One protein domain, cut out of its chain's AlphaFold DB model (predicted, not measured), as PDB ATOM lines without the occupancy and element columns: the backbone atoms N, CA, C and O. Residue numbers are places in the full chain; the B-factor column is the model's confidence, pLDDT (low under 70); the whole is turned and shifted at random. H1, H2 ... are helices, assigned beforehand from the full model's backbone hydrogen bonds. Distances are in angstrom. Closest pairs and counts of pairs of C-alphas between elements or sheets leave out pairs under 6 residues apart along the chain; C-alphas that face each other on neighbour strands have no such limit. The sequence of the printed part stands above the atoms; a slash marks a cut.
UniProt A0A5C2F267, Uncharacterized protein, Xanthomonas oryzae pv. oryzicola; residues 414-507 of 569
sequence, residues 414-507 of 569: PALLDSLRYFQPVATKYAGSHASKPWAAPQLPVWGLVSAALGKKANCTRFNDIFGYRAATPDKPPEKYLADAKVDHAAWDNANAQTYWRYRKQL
ATOM      1  N   PRO A 414      -9.004  -6.725 -36.667       93.19
ATOM      2  CA  PRO A 414      -7.851  -7.586 -36.895       93.19
ATOM      3  C   PRO A 414      -6.620  -7.219 -36.057       93.19
ATOM      4  O   PRO A 414      -5.891  -8.118 -35.643       93.19
ATOM      5  N   ALA A 415      -6.413  -5.934 -35.742       94.00
ATOM      6  CA  ALA A 415      -5.299  -5.472 -34.912       94.00
ATOM      7  C   ALA A 415      -5.386  -5.948 -33.448       94.00
ATOM      8  O   ALA A 415      -4.384  -5.946 -32.730       94.00
ATOM      9  N   LEU A 416      -6.572  -6.368 -32.994       92.31
ATOM     10  CA  LEU A 416      -6.827  -6.823 -31.628       92.31
ATOM     11  C   LEU A 416      -6.886  -8.352 -31.499       92.31
ATOM     12  O   LEU A 416      -6.860  -8.860 -30.381       92.31
ATOM     13  N   LEU A 417      -6.923  -9.108 -32.600       90.31
ATOM     14  CA  LEU A 417      -7.069 -10.573 -32.562       90.31
ATOM     15  C   LEU A 417      -5.919 -11.288 -31.839       90.31
ATOM     16  O   LEU A 417      -6.116 -12.355 -31.255       90.31
ATOM     17  N   ASP A 418      -4.721 -10.705 -31.844       86.44
ATOM     18  CA  ASP A 418      -3.579 -11.280 -31.135       86.44
ATOM     19  C   ASP A 418      -3.634 -11.057 -29.624       86.44
ATOM     20  O   ASP A 418      -3.166 -11.910 -28.867       86.44
ATOM     21  N   SER A 419      -4.246  -9.958 -29.180       86.19
ATOM     22  CA  SER A 419      -4.389  -9.625 -27.760       86.19
ATOM     23  C   SER A 419      -5.682 -10.177 -27.148       86.19
ATOM     24  O   SER A 419      -5.711 -10.500 -25.957       86.19
ATOM     25  N   LEU A 420      -6.736 -10.349 -27.951       87.00
ATOM     26  CA  LEU A 420      -8.038 -10.866 -27.540       87.00
ATOM     27  C   LEU A 420      -8.154 -12.363 -27.837       87.00
ATOM     28  O   LEU A 420      -8.561 -12.773 -28.920       87.00
ATOM     29  N   ARG A 421      -7.822 -13.195 -26.843       84.81
ATOM     30  CA  ARG A 421      -7.867 -14.667 -26.962       84.81
ATOM     31  C   ARG A 421      -8.584 -15.346 -25.793       84.81
ATOM     32  O   ARG A 421      -8.091 -16.320 -25.223       84.81
ATOM     33  N   TYR A 422      -9.742 -14.817 -25.399       86.56
ATOM     34  CA  TYR A 422     -10.498 -15.288 -24.231       86.56
ATOM     35  C   TYR A 422     -10.943 -16.755 -24.386       86.56
ATOM     36  O   TYR A 422     -11.926 -17.044 -25.058       86.56
ATOM     37  N   PHE A 423     -10.212 -17.697 -23.776       92.75
ATOM     38  CA  PHE A 423     -10.434 -19.146 -23.931       92.75
ATOM     39  C   PHE A 423     -10.467 -19.614 -25.401       92.75
ATOM     40  O   PHE A 423     -11.231 -20.511 -25.755       92.75
ATOM     41  N   GLN A 424      -9.649 -19.016 -26.271       94.12
ATOM     42  CA  GLN A 424      -9.719 -19.228 -27.723       94.12
ATOM     43  C   GLN A 424      -9.649 -20.715 -28.163       94.12
ATOM     44  O   GLN A 424     -10.477 -21.111 -28.993       94.12
ATOM     45  N   PRO A 425      -8.786 -21.584 -27.594       95.31
ATOM     46  CA  PRO A 425      -8.771 -23.004 -27.969       95.31
ATOM     47  C   PRO A 425     -10.044 -23.757 -27.547       95.31
ATOM     48  O   PRO A 425     -10.493 -24.687 -28.220       95.31
ATOM     49  N   VAL A 426     -10.667 -23.334 -26.443       96.88
ATOM     50  CA  VAL A 426     -11.943 -23.886 -25.955       96.88
ATOM     51  C   VAL A 426     -13.097 -23.435 -26.849       96.88
ATOM     52  O   VAL A 426     -13.959 -24.237 -27.208       96.88
ATOM     53  N   ALA A 427     -13.078 -22.169 -27.272       96.62
ATOM     54  CA  ALA A 427     -14.025 -21.621 -28.238       96.62
ATOM     55  C   ALA A 427     -13.950 -22.360 -29.579       96.62
ATOM     56  O   ALA A 427     -14.978 -22.719 -30.144       96.62
ATOM     57  N   THR A 428     -12.734 -22.636 -30.057       96.94
ATOM     58  CA  THR A 428     -12.489 -23.381 -31.302       96.94
ATOM     59  C   THR A 428     -13.047 -24.799 -31.213       96.94
ATOM     60  O   THR A 428     -13.730 -25.254 -32.133       96.94
ATOM     61  N   LYS A 429     -12.848 -25.476 -30.072       96.75
ATOM     62  CA  LYS A 429     -13.469 -26.778 -29.812       96.75
ATOM     63  C   LYS A 429     -14.992 -26.688 -29.908       96.75
ATOM     64  O   LYS A 429     -15.574 -27.391 -30.724       96.75
ATOM     65  N   TYR A 430     -15.614 -25.789 -29.147       96.81
ATOM     66  CA  TYR A 430     -17.066 -25.585 -29.157       96.81
ATOM     67  C   TYR A 430     -17.622 -25.296 -30.562       96.81
ATOM     68  O   TYR A 430     -18.613 -25.896 -30.990       96.81
ATOM     69  N   ALA A 431     -16.973 -24.385 -31.291       96.06
ATOM     70  CA  ALA A 431     -17.404 -23.939 -32.610       96.06
ATOM     71  C   ALA A 431     -17.424 -25.088 -33.630       96.06
ATOM     72  O   ALA A 431     -18.344 -25.137 -34.444       96.06
ATOM     73  N   GLY A 432     -16.483 -26.031 -33.531       95.19
ATOM     74  CA  GLY A 432     -16.423 -27.212 -34.394       95.19
ATOM     75  C   GLY A 432     -17.146 -28.466 -33.886       95.19
ATOM     76  O   GLY A 432     -17.235 -29.457 -34.612       95.19
ATOM     77  N   SER A 433     -17.647 -28.466 -32.647       94.62
ATOM     78  CA  SER A 433     -18.358 -29.615 -32.074       94.62
ATOM     79  C   SER A 433     -19.756 -29.785 -32.671       94.62
ATOM     80  O   SER A 433     -20.512 -28.823 -32.825       94.62
ATOM     81  N   HIS A 434     -20.139 -31.041 -32.900       91.00
ATOM     82  CA  HIS A 434     -21.472 -31.450 -33.334       91.00
ATOM     83  C   HIS A 434     -22.020 -32.554 -32.422       91.00
ATOM     84  O   HIS A 434     -21.264 -33.271 -31.776       91.00
ATOM     85  N   ALA A 435     -23.347 -32.711 -32.373       85.44
ATOM     86  CA  ALA A 435     -23.971 -33.714 -31.508       85.44
ATOM     87  C   ALA A 435     -23.643 -35.158 -31.935       85.44
ATOM     88  O   ALA A 435     -23.372 -35.981 -31.065       85.44
ATOM     89  N   SER A 436     -23.641 -35.427 -33.247       85.56
ATOM     90  CA  SER A 436     -23.501 -36.769 -33.841       85.56
ATOM     91  C   SER A 436     -22.462 -36.873 -34.965       85.56
ATOM     92  O   SER A 436     -22.174 -37.964 -35.444       85.56
ATOM     93  N   LYS A 437     -21.902 -35.748 -35.422       92.50
ATOM     94  CA  LYS A 437     -20.900 -35.714 -36.498       92.50
ATOM     95  C   LYS A 437     -19.503 -35.510 -35.909       92.50
ATOM     96  O   LYS A 437     -19.412 -34.873 -34.857       92.50
ATOM     97  N   PRO A 438     -18.439 -35.992 -36.576       95.31
ATOM     98  CA  PRO A 438     -17.070 -35.657 -36.200       95.31
ATOM     99  C   PRO A 438     -16.868 -34.154 -36.037       95.31
ATOM    100  O   PRO A 438     -17.569 -33.350 -36.662       95.31
ATOM    101  N   TRP A 439     -15.899 -33.782 -35.203       96.44
ATOM    102  CA  TRP A 439     -15.527 -32.384 -35.063       96.44
ATOM    103  C   TRP A 439     -14.971 -31.875 -36.394       96.44
ATOM    104  O   TRP A 439     -14.166 -32.539 -37.048       96.44
ATOM    105  N   ALA A 440     -15.393 -30.682 -36.791       95.88
ATOM    106  CA  ALA A 440     -14.896 -30.023 -37.988       95.88
ATOM    107  C   ALA A 440     -14.377 -28.639 -37.620       95.88
ATOM    108  O   ALA A 440     -14.999 -27.934 -36.828       95.88
ATOM    109  N   ALA A 441     -13.255 -28.227 -38.211       94.94
ATOM    110  CA  ALA A 441     -12.756 -26.875 -38.004       94.94
ATOM    111  C   ALA A 441     -13.853 -25.854 -38.366       94.94
ATOM    112  O   ALA A 441     -14.503 -26.000 -39.410       94.94
ATOM    113  N   PRO A 442     -14.099 -24.841 -37.515       93.75
ATOM    114  CA  PRO A 442     -15.165 -23.887 -37.766       93.75
ATOM    115  C   PRO A 442     -14.873 -23.100 -39.048       93.75
ATOM    116  O   PRO A 442     -13.750 -22.644 -39.259       93.75
ATOM    117  N   GLN A 443     -15.891 -22.924 -39.897       90.31
ATOM    118  CA  GLN A 443     -15.746 -22.189 -41.162       90.31
ATOM    119  C   GLN A 443     -15.301 -20.741 -40.939       90.31
ATOM    120  O   GLN A 443     -14.487 -20.213 -41.691       90.31
ATOM    121  N   LEU A 444     -15.841 -20.108 -39.895       91.69
ATOM    122  CA  LEU A 444     -15.428 -18.789 -39.442       91.69
ATOM    123  C   LEU A 444     -14.593 -18.955 -38.168       91.69
ATOM    124  O   LEU A 444     -15.079 -19.560 -37.208       91.69
ATOM    125  N   PRO A 445     -13.350 -18.441 -38.132       93.75
ATOM    126  CA  PRO A 445     -12.519 -18.537 -36.944       93.75
ATOM    127  C   PRO A 445     -13.145 -17.757 -35.785       93.75
ATOM    128  O   PRO A 445     -13.844 -16.761 -35.986       93.75
ATOM    129  N   VAL A 446     -12.863 -18.211 -34.565       95.56
ATOM    130  CA  VAL A 446     -13.377 -17.613 -33.329       95.56
ATOM    131  C   VAL A 446     -12.250 -17.027 -32.482       95.56
ATOM    132  O   VAL A 446     -11.166 -17.610 -32.383       95.56
ATOM    133  N   TRP A 447     -12.518 -15.875 -31.865       94.69
ATOM    134  CA  TRP A 447     -11.559 -15.133 -31.040       94.69
ATOM    135  C   TRP A 447     -11.635 -15.534 -29.560       94.69
ATOM    136  O   TRP A 447     -10.632 -15.487 -28.847       94.69
ATOM    137  N   GLY A 448     -12.800 -15.989 -29.087       94.00
ATOM    138  CA  GLY A 448     -12.970 -16.407 -27.698       94.00
ATOM    139  C   GLY A 448     -14.356 -16.943 -27.348       94.00
ATOM    140  O   GLY A 448     -15.309 -16.776 -28.100       94.00
ATOM    141  N   LEU A 449     -14.475 -17.603 -26.192       94.12
ATOM    142  CA  LEU A 449     -15.721 -18.215 -25.716       94.12
ATOM    143  C   LEU A 449     -16.530 -17.200 -24.897       94.12
ATOM    144  O   LEU A 449     -16.600 -17.284 -23.673       94.12
ATOM    145  N   VAL A 450     -17.100 -16.205 -25.578       92.88
ATOM    146  CA  VAL A 450     -17.938 -15.158 -24.955       92.88
ATOM    147  C   VAL A 450     -19.424 -15.509 -24.897       92.88
ATOM    148  O   VAL A 450     -20.157 -14.937 -24.096       92.88
ATOM    149  N   SER A 451     -19.868 -16.460 -25.716       93.94
ATOM    150  CA  SER A 451     -21.247 -16.947 -25.759       93.94
ATOM    151  C   SER A 451     -21.298 -18.376 -26.297       93.94
ATOM    152  O   SER A 451     -20.376 -18.840 -26.973       93.94
ATOM    153  N   ALA A 452     -22.392 -19.072 -26.000       94.25
ATOM    154  CA  ALA A 452     -22.712 -20.389 -26.534       94.25
ATOM    155  C   ALA A 452     -24.229 -20.506 -26.725       94.25
ATOM    156  O   ALA A 452     -25.003 -19.917 -25.976       94.25
ATOM    157  N   ALA A 453     -24.647 -21.278 -27.725       93.62
ATOM    158  CA  ALA A 453     -26.041 -21.627 -27.925       93.62
ATOM    159  C   ALA A 453     -26.391 -22.783 -26.982       93.62
ATOM    160  O   ALA A 453     -25.697 -23.799 -26.961       93.62
ATOM    161  N   LEU A 454     -27.469 -22.617 -26.217       90.88
ATOM    162  CA  LEU A 454     -28.021 -23.617 -25.297       90.88
ATOM    163  C   LEU A 454     -29.480 -23.920 -25.693       90.88
ATOM    164  O   LEU A 454     -29.818 -23.879 -26.881       90.88
ATOM    165  N   GLY A 455     -30.336 -24.256 -24.726       86.75
ATOM    166  CA  GLY A 455     -31.749 -24.564 -24.944       86.75
ATOM    167  C   GLY A 455     -31.952 -26.033 -25.301       86.75
ATOM    168  O   GLY A 455     -31.939 -26.891 -24.423       86.75
ATOM    169  N   LYS A 456     -32.120 -26.339 -26.594       84.06
ATOM    170  CA  LYS A 456     -32.357 -27.715 -27.065       84.06
ATOM    171  C   LYS A 456     -31.241 -28.672 -26.616       84.06
ATOM    172  O   LYS A 456     -30.062 -28.316 -26.637       84.06
ATOM    173  N   LYS A 457     -31.591 -29.924 -26.296       85.38
ATOM    174  CA  LYS A 457     -30.669 -30.957 -25.771       85.38
ATOM    175  C   LYS A 457     -29.376 -31.103 -26.582       85.38
ATOM    176  O   LYS A 457     -28.296 -31.230 -26.006       85.38
ATOM    177  N   ALA A 458     -29.466 -31.028 -27.910       88.31
ATOM    178  CA  ALA A 458     -28.304 -31.090 -28.797       88.31
ATOM    179  C   ALA A 458     -27.306 -29.938 -28.561       88.31
ATOM    180  O   ALA A 458     -26.098 -30.169 -28.561       88.31
ATOM    181  N   ASN A 459     -27.796 -28.721 -28.301       91.44
ATOM    182  CA  ASN A 459     -26.964 -27.557 -27.990       91.44
ATOM    183  C   ASN A 459     -26.293 -27.700 -26.620       91.44
ATOM    184  O   ASN A 459     -25.089 -27.487 -26.501       91.44
ATOM    185  N   CYS A 460     -27.037 -28.144 -25.607       91.88
ATOM    186  CA  CYS A 460     -26.481 -28.412 -24.279       91.88
ATOM    187  C   CYS A 460     -25.410 -29.515 -24.325       91.88
ATOM    188  O   CYS A 460     -24.348 -29.380 -23.723       91.88
ATOM    189  N   THR A 461     -25.647 -30.572 -25.107       89.31
ATOM    190  CA  THR A 461     -24.676 -31.654 -25.332       89.31
ATOM    191  C   THR A 461     -23.411 -31.125 -26.007       89.31
ATOM    192  O   THR A 461     -22.307 -31.367 -25.526       89.31
ATOM    193  N   ARG A 462     -23.564 -30.326 -27.072       91.94
ATOM    194  CA  ARG A 462     -22.451 -29.649 -27.752       91.94
ATOM    195  C   ARG A 462     -21.654 -28.757 -26.798       91.94
ATOM    196  O   ARG A 462     -20.429 -28.747 -26.863       91.94
ATOM    197  N   PHE A 463     -22.322 -28.000 -25.929       94.62
ATOM    198  CA  PHE A 463     -21.646 -27.167 -24.936       94.62
ATOM    199  C   PHE A 463     -20.868 -28.018 -23.929       94.62
ATOM    200  O   PHE A 463     -19.711 -27.720 -23.654       94.62
ATOM    201  N   ASN A 464     -21.438 -29.125 -23.446       92.31
ATOM    202  CA  ASN A 464     -20.761 -30.013 -22.498       92.31
ATOM    203  C   ASN A 464     -19.460 -30.625 -23.054       92.31
ATOM    204  O   ASN A 464     -18.549 -30.936 -22.283       92.31
ATOM    205  N   ASP A 465     -19.309 -30.736 -24.376       92.81
ATOM    206  CA  ASP A 465     -18.066 -31.195 -25.015       92.81
ATOM    207  C   ASP A 465     -16.865 -30.287 -24.758       92.81
ATOM    208  O   ASP A 465     -15.725 -30.705 -24.941       92.81
ATOM    209  N   ILE A 466     -17.056 -29.051 -24.301       95.44
ATOM    210  CA  ILE A 466     -15.910 -28.228 -23.906       95.44
ATOM    211  C   ILE A 466     -15.280 -28.713 -22.599       95.44
ATOM    212  O   ILE A 466     -14.143 -28.361 -22.306       95.44
ATOM    213  N   PHE A 467     -15.984 -29.520 -21.802       94.81
ATOM    214  CA  PHE A 467     -15.495 -30.021 -20.517       94.81
ATOM    215  C   PHE A 467     -14.963 -31.457 -20.591       94.81
ATOM    216  O   PHE A 467     -14.314 -31.900 -19.646       94.81
ATOM    217  N   GLY A 468     -15.165 -32.175 -21.697       92.94
ATOM    218  CA  GLY A 468     -14.721 -33.561 -21.860       92.94
ATOM    219  C   GLY A 468     -14.559 -33.961 -23.323       92.94
ATOM    220  O   GLY A 468     -14.913 -33.217 -24.229       92.94
ATOM    221  N   TYR A 469     -14.002 -35.141 -23.578       93.62
ATOM    222  CA  TYR A 469     -13.858 -35.663 -24.938       93.62
ATOM    223  C   TYR A 469     -14.852 -36.794 -25.163       93.62
ATOM    224  O   TYR A 469     -14.880 -37.729 -24.372       93.62
ATOM    225  N   ARG A 470     -15.631 -36.725 -26.248       93.69
ATOM    226  CA  ARG A 470     -16.459 -37.844 -26.732       93.69
ATOM    227  C   ARG A 470     -15.870 -38.566 -27.946       93.69
ATOM    228  O   ARG A 470     -16.467 -39.492 -28.468       93.69
ATOM    229  N   ALA A 471     -14.693 -38.140 -28.397       94.38
ATOM    230  CA  ALA A 471     -13.973 -38.726 -29.520       94.38
ATOM    231  C   ALA A 471     -12.467 -38.715 -29.231       94.38
ATOM    232  O   ALA A 471     -11.943 -37.750 -28.662       94.38
ATOM    233  N   ALA A 472     -11.776 -39.798 -29.604       94.88
ATOM    234  CA  ALA A 472     -10.343 -39.951 -29.342       94.88
ATOM    235  C   ALA A 472      -9.516 -38.918 -30.123       94.88
ATOM    236  O   ALA A 472      -8.589 -38.331 -29.574       94.88
ATOM    237  N   THR A 473      -9.913 -38.651 -31.367       95.75
ATOM    238  CA  THR A 473      -9.322 -37.681 -32.298       95.75
ATOM    239  C   THR A 473     -10.437 -36.815 -32.915       95.75
ATOM    240  O   THR A 473     -11.599 -37.232 -32.881       95.75
ATOM    241  N   PRO A 474     -10.137 -35.621 -33.466       95.69
ATOM    242  CA  PRO A 474     -11.166 -34.727 -34.014       95.69
ATOM    243  C   PRO A 474     -11.979 -35.306 -35.186       95.69
ATOM    244  O   PRO A 474     -13.156 -35.001 -35.331       95.69
ATOM    245  N   ASP A 475     -11.369 -36.163 -36.002       95.00
ATOM    246  CA  ASP A 475     -11.958 -36.794 -37.191       95.00
ATOM    247  C   ASP A 475     -12.915 -37.955 -36.876       95.00
ATOM    248  O   ASP A 475     -13.622 -38.438 -37.763       95.00
ATOM    249  N   LYS A 476     -12.975 -38.393 -35.614       94.12
ATOM    250  CA  LYS A 476     -13.898 -39.442 -35.177       94.12
ATOM    251  C   LYS A 476     -15.233 -38.857 -34.716       94.12
ATOM    252  O   LYS A 476     -15.259 -37.777 -34.121       94.12
ATOM    253  N   PRO A 477     -16.349 -39.562 -34.965       91.50
ATOM    254  CA  PRO A 477     -17.645 -39.139 -34.462       91.50
ATOM    255  C   PRO A 477     -17.668 -39.172 -32.924       91.50
ATOM    256  O   PRO A 477     -16.971 -39.988 -32.315       91.50
ATOM    257  N   PRO A 478     -18.444 -38.282 -32.285       89.06
ATOM    258  CA  PRO A 478     -18.641 -38.309 -30.847       89.06
ATOM    259  C   PRO A 478     -19.472 -39.534 -30.454       89.06
ATOM    260  O   PRO A 478     -20.536 -39.781 -31.014       89.06
ATOM    261  N   GLU A 479     -18.994 -40.260 -29.453       86.50
ATOM    262  CA  GLU A 479     -19.666 -41.399 -28.837       86.50
ATOM    263  C   GLU A 479     -19.896 -41.093 -27.343       86.50
ATOM    264  O   GLU A 479     -20.509 -40.089 -26.967       86.50
ATOM    265  N   LYS A 480     -19.395 -41.994 -26.496       89.06
ATOM    266  CA  LYS A 480     -19.272 -41.942 -25.047       89.06
ATOM    267  C   LYS A 480     -18.292 -40.874 -24.554       89.06
ATOM    268  O   LYS A 480     -17.336 -40.576 -25.267       89.06
ATOM    269  N   TYR A 481     -18.415 -40.348 -23.329       91.19
ATOM    270  CA  TYR A 481     -17.302 -39.582 -22.749       91.19
ATOM    271  C   TYR A 481     -16.124 -40.514 -22.467       91.19
ATOM    272  O   TYR A 481     -16.244 -41.526 -21.783       91.19
ATOM    273  N   LEU A 482     -14.961 -40.147 -22.986       92.94
ATOM    274  CA  LEU A 482     -13.756 -40.948 -22.926       92.94
ATOM    275  C   LEU A 482     -12.927 -40.595 -21.692       92.94
ATOM    276  O   LEU A 482     -12.773 -39.428 -21.327       92.94
ATOM    277  N   ALA A 483     -12.322 -41.619 -21.093       92.31
ATOM    278  CA  ALA A 483     -11.252 -41.431 -20.124       92.31
ATOM    279  C   ALA A 483     -10.040 -40.749 -20.786       92.31
ATOM    280  O   ALA A 483      -9.721 -41.042 -21.937       92.31
ATOM    281  N   ASP A 484      -9.329 -39.907 -20.029       89.25
ATOM    282  CA  ASP A 484      -8.204 -39.080 -20.508       89.25
ATOM    283  C   ASP A 484      -7.143 -39.906 -21.267       89.25
ATOM    284  O   ASP A 484      -6.688 -39.517 -22.336       89.25
ATOM    285  N   ALA A 485      -6.837 -41.120 -20.790       92.56
ATOM    286  CA  ALA A 485      -5.865 -42.029 -21.410       92.56
ATOM    287  C   ALA A 485      -6.242 -42.527 -22.822       92.56
ATOM    288  O   ALA A 485      -5.386 -43.045 -23.533       92.56
ATOM    289  N   LYS A 486      -7.515 -42.412 -23.224       94.31
ATOM    290  CA  LYS A 486      -8.011 -42.823 -24.550       94.31
ATOM    291  C   LYS A 486      -8.049 -41.664 -25.555       94.31
ATOM    292  O   LYS A 486      -8.478 -41.866 -26.690       94.31
ATOM    293  N   VAL A 487      -7.652 -40.459 -25.147       95.44
ATOM    294  CA  VAL A 487      -7.701 -39.252 -25.977       95.44
ATOM    295  C   VAL A 487      -6.328 -38.986 -26.586       95.44
ATOM    296  O   VAL A 487      -5.335 -38.856 -25.872       95.44
ATOM    297  N   ASP A 488      -6.270 -38.829 -27.909       96.00
ATOM    298  CA  ASP A 488      -5.080 -38.311 -28.581       96.00
ATOM    299  C   ASP A 488      -5.063 -36.789 -28.469       96.00
ATOM    300  O   ASP A 488      -5.563 -36.026 -29.298       96.00
ATOM    301  N   HIS A 489      -4.476 -36.338 -27.378       94.44
ATOM    302  CA  HIS A 489      -4.345 -34.931 -27.094       94.44
ATOM    303  C   HIS A 489      -3.488 -34.151 -28.094       94.44
ATOM    304  O   HIS A 489      -3.729 -32.957 -28.266       94.44
ATOM    305  N   ALA A 490      -2.507 -34.791 -28.736       95.50
ATOM    306  CA  ALA A 490      -1.664 -34.121 -29.718       95.50
ATOM    307  C   ALA A 490      -2.485 -33.771 -30.965       95.50
ATOM    308  O   ALA A 490      -2.381 -32.656 -31.472       95.50
ATOM    309  N   ALA A 491      -3.374 -34.671 -31.400       96.50
ATOM    310  CA  ALA A 491      -4.305 -34.396 -32.492       96.50
ATOM    311  C   ALA A 491      -5.232 -33.203 -32.186       96.50
ATOM    312  O   ALA A 491      -5.406 -32.319 -33.025       96.50
ATOM    313  N   TRP A 492      -5.791 -33.138 -30.974       96.12
ATOM    314  CA  TRP A 492      -6.651 -32.026 -30.546       96.12
ATOM    315  C   TRP A 492      -5.897 -30.696 -30.379       96.12
ATOM    316  O   TRP A 492      -6.431 -29.645 -30.735       96.12
ATOM    317  N   ASP A 493      -4.661 -30.728 -29.876       94.31
ATOM    318  CA  ASP A 493      -3.818 -29.535 -29.747       94.31
ATOM    319  C   ASP A 493      -3.389 -28.991 -31.115       94.31
ATOM    320  O   ASP A 493      -3.437 -27.781 -31.326       94.31
ATOM    321  N   ASN A 494      -3.059 -29.865 -32.071       95.38
ATOM    322  CA  ASN A 494      -2.745 -29.469 -33.449       95.38
ATOM    323  C   ASN A 494      -3.937 -28.794 -34.146       95.38
ATOM    324  O   ASN A 494      -3.752 -27.888 -34.955       95.38
ATOM    325  N   ALA A 495      -5.162 -29.205 -33.808       94.44
ATOM    326  CA  ALA A 495      -6.394 -28.564 -34.266       94.44
ATOM    327  C   ALA A 495      -6.756 -27.294 -33.469       94.44
ATOM    328  O   ALA A 495      -7.778 -26.664 -33.750       94.44
ATOM    329  N   ASN A 496      -5.952 -26.930 -32.464       94.12
ATOM    330  CA  ASN A 496      -6.209 -25.843 -31.523       94.12
ATOM    331  C   ASN A 496      -7.602 -25.943 -30.860       94.12
ATOM    332  O   ASN A 496      -8.279 -24.942 -30.635       94.12
ATOM    333  N   ALA A 497      -8.050 -27.168 -30.571       96.12
ATOM    334  CA  ALA A 497      -9.387 -27.482 -30.074       96.12
ATOM    335  C   ALA A 497      -9.303 -28.225 -28.732       96.12
ATOM    336  O   ALA A 497      -9.252 -29.456 -28.658       96.12
ATOM    337  N   GLN A 498      -9.315 -27.471 -27.635       95.12
ATOM    338  CA  GLN A 498      -9.042 -27.995 -26.293       95.12
ATOM    339  C   GLN A 498     -10.277 -28.004 -25.399       95.12
ATOM    340  O   GLN A 498     -11.162 -27.161 -25.525       95.12
ATOM    341  N   THR A 499     -10.335 -28.942 -24.452       95.62
ATOM    342  CA  THR A 499     -11.282 -28.812 -23.338       95.62
ATOM    343  C   THR A 499     -10.832 -27.701 -22.391       95.62
ATOM    344  O   THR A 499      -9.640 -27.401 -22.286       95.62
ATOM    345  N   TYR A 500     -11.767 -27.128 -21.637       95.12
ATOM    346  CA  TYR A 500     -11.487 -26.142 -20.597       95.12
ATOM    347  C   TYR A 500     -10.429 -26.641 -19.602       95.12
ATOM    348  O   TYR A 500      -9.491 -25.917 -19.268       95.12
ATOM    349  N   TRP A 501     -10.532 -27.900 -19.161       92.38
ATOM    350  CA  TRP A 501      -9.577 -28.482 -18.216       92.38
ATOM    351  C   TRP A 501      -8.183 -28.648 -18.818       92.38
ATOM    352  O   TRP A 501      -7.199 -28.401 -18.123       92.38
ATOM    353  N   ARG A 502      -8.081 -29.026 -20.100       92.50
ATOM    354  CA  ARG A 502      -6.794 -29.120 -20.800       92.50
ATOM    355  C   ARG A 502      -6.153 -27.745 -20.966       92.50
ATOM    356  O   ARG A 502      -5.006 -27.574 -20.563       92.50
ATOM    357  N   TYR A 503      -6.917 -26.769 -21.457       92.25
ATOM    358  CA  TYR A 503      -6.482 -25.378 -21.576       92.25
ATOM    359  C   TYR A 503      -5.970 -24.837 -20.232       92.25
ATOM    360  O   TYR A 503      -4.865 -24.309 -20.133       92.25
ATOM    361  N   ARG A 504      -6.731 -25.057 -19.152       90.19
ATOM    362  CA  ARG A 504      -6.346 -24.632 -17.802       90.19
ATOM    363  C   ARG A 504      -5.078 -25.319 -17.292       90.19
ATOM    364  O   ARG A 504      -4.285 -24.660 -16.631       90.19
ATOM    365  N   LYS A 505      -4.880 -26.613 -17.569       88.94
ATOM    366  CA  LYS A 505      -3.654 -27.339 -17.189       88.94
ATOM    367  C   LYS A 505      -2.415 -26.807 -17.920       88.94
ATOM    368  O   LYS A 505      -1.342 -26.808 -17.334       88.94
ATOM    369  N   GLN A 506      -2.560 -26.366 -19.171       87.38
ATOM    370  CA  GLN A 506      -1.453 -25.836 -19.980       87.38
ATOM    371  C   GLN A 506      -1.088 -24.381 -19.652       87.38
ATOM    372  O   GLN A 506       0.003 -23.926 -19.999       87.38
ATOM    373  N   LEU A 507      -1.962 -23.645 -18.959       82.56
ATOM    374  CA  LEU A 507      -1.639 -22.332 -18.403       82.56
ATOM    375  C   LEU A 507      -0.643 -22.496 -17.240       82.56
ATOM    376  O   LEU A 507      -1.022 -22.471 -16.073       82.56
TER     377      LEU A 507
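What this domain is: This is residues 414 to 507 of the 569 residues of an uncharacterized protein of Xanthomonas oryzae pv. oryzicola (UniProt A0A5C2F267). Little regular structure is here: four short helices set among long loops, with H1 near the middle, H2 off one end of it, and H3 and H4 over to another side. Residues 414 to 423 lead in from one end of the long axis. The printed part has 94 residues, with H1, H2, H3 and H4 in that order and no named strand; the class is all helix, though named elements hold only 30 residues. It is compact, with a radius of gyration of the C-alphas of 12.8 A, spanning 40 by 30 by 21 A.

Where its parts are: Find C-alpha 424 at (-9.719, -19.228, -27.723); from there H1 runs 12.4 A to residue 432. Look next for H2, residues 457 to 464, 10.5 A, then H3, residues 489 to 494, and H4, residues 500 to 506, ending at (-1.453, -25.836, -19.980).

How they stand to each other: H1 and H4 only just touch, with 3 pairs of C-alphas within 8 A, the closest Val 426 and Tyr 500 at 5.8 A. H1 and H2 are close but not clearly touching, the closest C-alphas, Tyr 430 and Phe 463, 6.4 A apart. H3 touches no helix. In H1, H2, H3 and H4 every O i to N i+4 pair is within hydrogen-bond range.

The domain as a whole: The C-alphas of Ala 415 and Lys 480, the two farthest apart, are 40.3 A apart. The links H1 to H2 and H2 to H3 are long. The printed part has no cut, and no printed residue is under 70 in pLDDT.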